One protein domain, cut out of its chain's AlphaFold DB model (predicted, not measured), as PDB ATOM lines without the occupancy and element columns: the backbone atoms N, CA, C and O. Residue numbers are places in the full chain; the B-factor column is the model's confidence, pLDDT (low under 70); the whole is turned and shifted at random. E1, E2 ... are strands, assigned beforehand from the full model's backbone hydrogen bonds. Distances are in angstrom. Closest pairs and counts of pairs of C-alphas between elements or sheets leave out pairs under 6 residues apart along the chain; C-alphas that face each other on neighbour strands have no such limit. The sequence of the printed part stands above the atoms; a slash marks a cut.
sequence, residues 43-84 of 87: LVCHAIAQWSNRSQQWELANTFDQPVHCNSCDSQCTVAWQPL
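This is residues 43 to 84 of the 87 residues of an uncharacterized protein of Afipia sp. GAS231 (UniProt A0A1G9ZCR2). A long strand hairpin, E1 and E2, makes the longest axis; beyond its open end is a small hairpin, E3 and E4, from which E5 leads away as an arm. The printed part has 42 residues, no named helix and five strands, E1 to E5 in that order; both two-stranded sheets are antiparallel, and the class is all strand. It is only just loose, close to extended, with a radius of gyration of the C-alphas of 13.7 A, and spans 38 by 23 by 15 A.

Find C-alpha 47 at (-46.319, 3.371, -39.725); from there E1, residues 47 to 52, runs 15.5 A. E2, residues 57 to 63, runs 17.5 A. Then come E3, residues 68 to 70, and E4, residues 75 to 77. E5, residues 79 to 83, runs 13.2 A to C-alpha 83 at (-44.553, -2.946, -17.134).

In the hairpin E1 and E2, antiparallel at 146 degrees, look for N 50 and O 59, 2.8 A apart. Residues 43 to 44 pair antiparallel with residues 69 to 70 of E3. In the hairpin E3 and E4, antiparallel at 127 degrees, N 77 and O 68 are 2.7 A apart. E4 runs on into E5 at 63 degrees; E5 pairs with no named strand.

The farthest C-alphas, of Arg 54 and Cys 73, are 39.4 A apart. The printed part has no cut, and its four links are tight. Residue 65 alone has pLDDT under 70.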
ATOM      1  N   LEU A  43     -51.514  -5.682 -31.106       90.44
ATOM      2  CA  LEU A  43     -51.780  -4.340 -31.611       90.44
ATOM      3  C   LEU A  43     -51.157  -4.116 -32.995       90.44
ATOM      4  O   LEU A  43     -49.993  -4.423 -33.239       90.44
ATOM      5  N   VAL A  44     -51.917  -3.471 -33.876       91.06
ATOM      6  CA  VAL A  44     -51.507  -3.063 -35.222       91.06
ATOM      7  C   VAL A  44     -51.623  -1.548 -35.332       91.06
ATOM      8  O   VAL A  44     -52.703  -0.982 -35.166       91.06
ATOM      9  N   CYS A  45     -50.517  -0.871 -35.633       90.62
ATOM     10  CA  CYS A  45     -50.504   0.569 -35.884       90.62
ATOM     11  C   CYS A  45     -50.077   0.873 -37.322       90.62
ATOM     12  O   CYS A  45     -49.384   0.087 -37.971       90.62
ATOM     13  N   HIS A  46     -50.483   2.041 -37.818       87.88
ATOM     14  CA  HIS A  46     -49.984   2.550 -39.086       87.88
ATOM     15  C   HIS A  46     -48.609   3.185 -38.881       87.88
ATOM     16  O   HIS A  46     -48.404   3.988 -37.970       87.88
ATOM     17  N   ALA A  47     -47.678   2.864 -39.770       89.81
ATOM     18  CA  ALA A  47     -46.319   3.371 -39.725       89.81
ATOM     19  C   ALA A  47     -45.853   3.818 -41.111       89.81
ATOM     20  O   ALA A  47     -46.321   3.319 -42.136       89.81
ATOM     21  N   ILE A  48     -44.911   4.757 -41.132       89.75
ATOM     22  CA  ILE A  48     -44.214   5.182 -42.344       89.75
ATOM     23  C   ILE A  48     -42.797   4.635 -42.284       89.75
ATOM     24  O   ILE A  48     -42.068   4.895 -41.327       89.75
ATOM     25  N   ALA A  49     -42.397   3.936 -43.341       93.19
ATOM     26  CA  ALA A  49     -41.004   3.613 -43.603       93.19
ATOM     27  C   ALA A  49     -40.436   4.561 -44.669       93.19
ATOM     28  O   ALA A  49     -41.128   4.932 -45.618       93.19
ATOM     29  N   GLN A  50     -39.170   4.939 -44.526       93.69
ATOM     30  CA  GLN A  50     -38.441   5.772 -45.476       93.69
ATOM     31  C   GLN A  50     -37.177   5.054 -45.948       93.69
ATOM     32  O   GLN A  50     -36.512   4.368 -45.175       93.69
ATOM     33  N   TRP A  51     -36.831   5.222 -47.225       95.75
ATOM     34  CA  TRP A  51     -35.582   4.704 -47.772       95.75
ATOM     35  C   TRP A  51     -34.382   5.470 -47.201       95.75
ATOM     36  O   TRP A  51     -34.261   6.685 -47.384       95.75
ATOM     37  N   SER A  52     -33.480   4.756 -46.531       93.56
ATOM     38  CA  SER A  52     -32.238   5.288 -45.977       93.56
ATOM     39  C   SER A  52     -31.089   5.052 -46.950       93.56
ATOM     40  O   SER A  52     -30.627   3.928 -47.129       93.56
ATOM     41  N   ASN A  53     -30.563   6.122 -47.554       93.56
ATOM     42  CA  ASN A  53     -29.397   6.022 -48.444       93.56
ATOM     43  C   ASN A  53     -28.114   5.603 -47.707       93.56
ATOM     44  O   ASN A  53     -27.202   5.066 -48.328       93.56
ATOM     45  N   ARG A  54     -28.019   5.852 -46.396       93.56
ATOM     46  CA  ARG A  54     -26.851   5.453 -45.598       93.56
ATOM     47  C   ARG A  54     -26.850   3.950 -45.347       93.56
ATOM     48  O   ARG A  54     -25.823   3.309 -45.532       93.56
ATOM     49  N   SER A  55     -27.992   3.422 -44.923       93.75
ATOM     50  CA  SER A  55     -28.146   2.006 -44.589       93.75
ATOM     51  C   SER A  55     -28.544   1.150 -45.796       93.75
ATOM     52  O   SER A  55     -28.566  -0.069 -45.684       93.75
ATOM     53  N   GLN A  56     -28.853   1.776 -46.942       95.50
ATOM     54  CA  GLN A  56     -29.322   1.129 -48.176       95.50
ATOM     55  C   GLN A  56     -30.529   0.204 -47.948       95.50
ATOM     56  O   GLN A  56     -30.624  -0.881 -48.518       95.50
ATOM     57  N   GLN A  57     -31.455   0.636 -47.093       96.75
ATOM     58  CA  GLN A  57     -32.641  -0.132 -46.719       96.75
ATOM     59  C   GLN A  57     -33.795   0.792 -46.316       96.75
ATOM     60  O   GLN A  57     -33.592   1.975 -46.037       96.75
ATOM     61  N   TRP A  58     -35.011   0.246 -46.260       95.44
ATOM     62  CA  TRP A  58     -36.160   0.924 -45.660       95.44
ATOM     63  C   TRP A  58     -36.043   0.912 -44.134       95.44
ATOM     64  O   TRP A  58     -35.816  -0.137 -43.537       95.44
ATOM     65  N   GLU A  59     -36.226   2.067 -43.503       94.12
ATOM     66  CA  GLU A  59     -36.178   2.236 -42.050       94.12
ATOM     67  C   GLU A  59     -37.473   2.880 -41.553       94.12
ATOM     68  O   GLU A  59     -38.075   3.706 -42.241       94.12
ATOM     69  N   LEU A  60     -37.918   2.494 -40.356       91.12
ATOM     70  CA  LEU A  60     -39.098   3.072 -39.719       91.12
ATOM     71  C   LEU A  60     -38.844   4.557 -39.419       91.12
ATOM     72  O   LEU A  60     -37.973   4.887 -38.619       91.12
ATOM     73  N   ALA A  61     -39.604   5.440 -40.063       89.44
ATOM     74  CA  ALA A  61     -39.452   6.886 -39.938       89.44
ATOM     75  C   ALA A  61     -40.433   7.485 -38.925       89.44
ATOM     76  O   ALA A  61     -40.090   8.434 -38.225       89.44
ATOM     77  N   ASN A  62     -41.654   6.945 -38.858       83.31
ATOM     78  CA  ASN A  62     -42.658   7.377 -37.895       83.31
ATOM     79  C   ASN A  62     -43.659   6.257 -37.594       83.31
ATOM     80  O   ASN A  62     -44.050   5.512 -38.495       83.31
ATOM     81  N   THR A  63     -44.126   6.200 -36.352       81.38
ATOM     82  CA  THR A  63     -45.296   5.421 -35.938       81.38
ATOM     83  C   THR A  63     -46.420   6.398 -35.644       81.38
ATOM     84  O   THR A  63     -46.240   7.338 -34.875       81.38
ATOM     85  N   PHE A  64     -47.578   6.225 -36.278       73.06
ATOM     86  CA  PHE A  64     -48.741   7.021 -35.911       73.06
ATOM     87  C   PHE A  64     -49.353   6.417 -34.656       73.06
ATOM     88  O   PHE A  64     -49.842   5.289 -34.677       73.06
ATOM     89  N   ASP A  65     -49.336   7.184 -33.570       67.50
ATOM     90  CA  ASP A  65     -49.792   6.689 -32.276       67.50
ATOM     91  C   ASP A  65     -51.304   6.415 -32.234       67.50
ATOM     92  O   ASP A  65     -51.747   5.704 -31.334       67.50
ATOM     93  N   GLN A  66     -52.113   6.956 -33.164       70.38
ATOM     94  CA  GLN A  66     -53.572   6.773 -33.173       70.38
ATOM     95  C   GLN A  66     -54.234   6.902 -34.561       70.38
ATOM     96  O   GLN A  66     -53.812   7.741 -35.362       70.38
ATOM     97  N   PRO A  67     -55.338   6.160 -34.803       73.62
ATOM     98  CA  PRO A  67     -55.855   5.058 -33.981       73.62
ATOM     99  C   PRO A  67     -55.081   3.746 -34.218       73.62
ATOM    100  O   PRO A  67     -54.721   3.425 -35.350       73.62
ATOM    101  N   VAL A  68     -54.857   2.972 -33.151       87.56
ATOM    102  CA  VAL A  68     -54.245   1.630 -33.210       87.56
ATOM    103  C   VAL A  68     -55.357   0.589 -33.271       87.56
ATOM    104  O   VAL A  68     -56.334   0.677 -32.534       87.56
ATOM    105  N   HIS A  69     -55.245  -0.397 -34.150       92.62
ATOM    106  CA  HIS A  69     -56.181  -1.514 -34.225       92.62
ATOM    107  C   HIS A  69     -55.736  -2.633 -33.276       92.62
ATOM    108  O   HIS A  69     -54.552  -2.938 -33.190       92.62
ATOM    109  N   CYS A  70     -56.670  -3.247 -32.555       94.50
ATOM    110  CA  CYS A  70     -56.399  -4.438 -31.754       94.50
ATOM    111  C   CYS A  70     -57.080  -5.640 -32.396       94.50
ATOM    112  O   CYS A  70     -58.310  -5.677 -32.447       94.50
ATOM    113  N   ASN A  71     -56.295  -6.640 -32.797       94.56
ATOM    114  CA  ASN A  71     -56.809  -7.853 -33.442       94.56
ATOM    115  C   ASN A  71     -57.680  -8.688 -32.484       94.56
ATOM    116  O   ASN A  71     -58.633  -9.328 -32.908       94.56
ATOM    117  N   SER A  72     -57.408  -8.637 -31.173       94.50
ATOM    118  CA  SER A  72     -58.228  -9.333 -30.167       94.50
ATOM    119  C   SER A  72     -59.610  -8.699 -29.964       94.50
ATOM    120  O   SER A  72     -60.564  -9.398 -29.634       94.50
ATOM    121  N   CYS A  73     -59.727  -7.375 -30.118       93.12
ATOM    122  CA  CYS A  73     -61.020  -6.681 -30.068       93.12
ATOM    123  C   CYS A  73     -61.693  -6.574 -31.444       93.12
ATOM    124  O   CYS A  73     -62.856  -6.174 -31.497       93.12
ATOM    125  N   ASP A  74     -60.943  -6.843 -32.517       94.56
ATOM    126  CA  ASP A  74     -61.281  -6.526 -33.907       94.56
ATOM    127  C   ASP A  74     -61.766  -5.070 -34.077       94.56
ATOM    128  O   ASP A  74     -62.741  -4.757 -34.760       94.56
ATOM    129  N   SER A  75     -61.124  -4.137 -33.365       92.25
ATOM    130  CA  SER A  75     -61.559  -2.739 -33.330       92.25
ATOM    131  C   SER A  75     -60.407  -1.765 -33.121       92.25
ATOM    132  O   SER A  75     -59.348  -2.114 -32.599       92.25
ATOM    133  N   GLN A  76     -60.638  -0.496 -33.468       92.62
ATOM    134  CA  GLN A  76     -59.748   0.593 -33.058       92.62
ATOM    135  C   GLN A  76     -59.725   0.708 -31.529       92.62
ATOM    136  O   GLN A  76     -60.736   0.483 -30.854       92.62
ATOM    137  N   CYS A  77     -58.564   1.042 -30.982       90.44
ATOM    138  CA  CYS A  77     -58.326   1.162 -29.556       90.44
ATOM    139  C   CYS A  77     -57.217   2.177 -29.249       90.44
ATOM    140  O   CYS A  77     -56.430   2.576 -30.109       90.44
ATOM    141  N   THR A  78     -57.163   2.572 -27.980       91.31
ATOM    142  CA  THR A  78     -56.061   3.353 -27.417       91.31
ATOM    143  C   THR A  78     -55.032   2.409 -26.802       91.31
ATOM    144  O   THR A  78     -55.392   1.381 -26.218       91.31
ATOM    145  N   VAL A  79     -53.758   2.778 -26.900       90.50
ATOM    146  CA  VAL A  79     -52.644   2.033 -26.306       90.50
ATOM    147  C   VAL A  79     -52.443   2.447 -24.849       90.50
ATOM    148  O   VAL A  79     -52.354   3.634 -24.537       90.50
ATOM    149  N   ALA A  80     -52.344   1.463 -23.960       90.94
ATOM    150  CA  ALA A  80     -51.858   1.614 -22.594       90.94
ATOM    151  C   ALA A  80     -50.483   0.943 -22.469       90.94
ATOM    152  O   ALA A  80     -50.223  -0.061 -23.121       90.94
ATOM    153  N   TRP A  81     -49.604   1.471 -21.620       89.75
ATOM    154  CA  TRP A  81     -48.282   0.886 -21.382       89.75
ATOM    155  C   TRP A  81     -48.287   0.099 -20.076       89.75
ATOM    156  O   TRP A  81     -48.632   0.643 -19.027       89.75
ATOM    157  N   GLN A  82     -47.909  -1.176 -20.134       88.06
ATOM    158  CA  GLN A  82     -47.818  -2.048 -18.962       88.06
ATOM    159  C   GLN A  82     -46.362  -2.454 -18.710       88.06
ATOM    160  O   GLN A  82     -45.647  -2.747 -19.671       88.06
ATOM    161  N   PRO A  83     -45.893  -2.473 -17.450       88.06
ATOM    162  CA  PRO A  83     -44.553  -2.946 -17.134       88.06
ATOM    163  C   PRO A  83     -44.444  -4.443 -17.444       88.06
ATOM    164  O   PRO A  83     -45.241  -5.257 -16.977       88.06
ATOM    165  N   LEU A  84     -43.423  -4.810 -18.213       79.12
ATOM    166  CA  LEU A  84     -43.021  -6.189 -18.436       79.12
ATOM    167  C   LEU A  84     -42.354  -6.689 -17.156       79.12
ATOM    168  O   LEU A  84     -41.140  -6.592 -16.982       79.12
TER     169      LEU A  84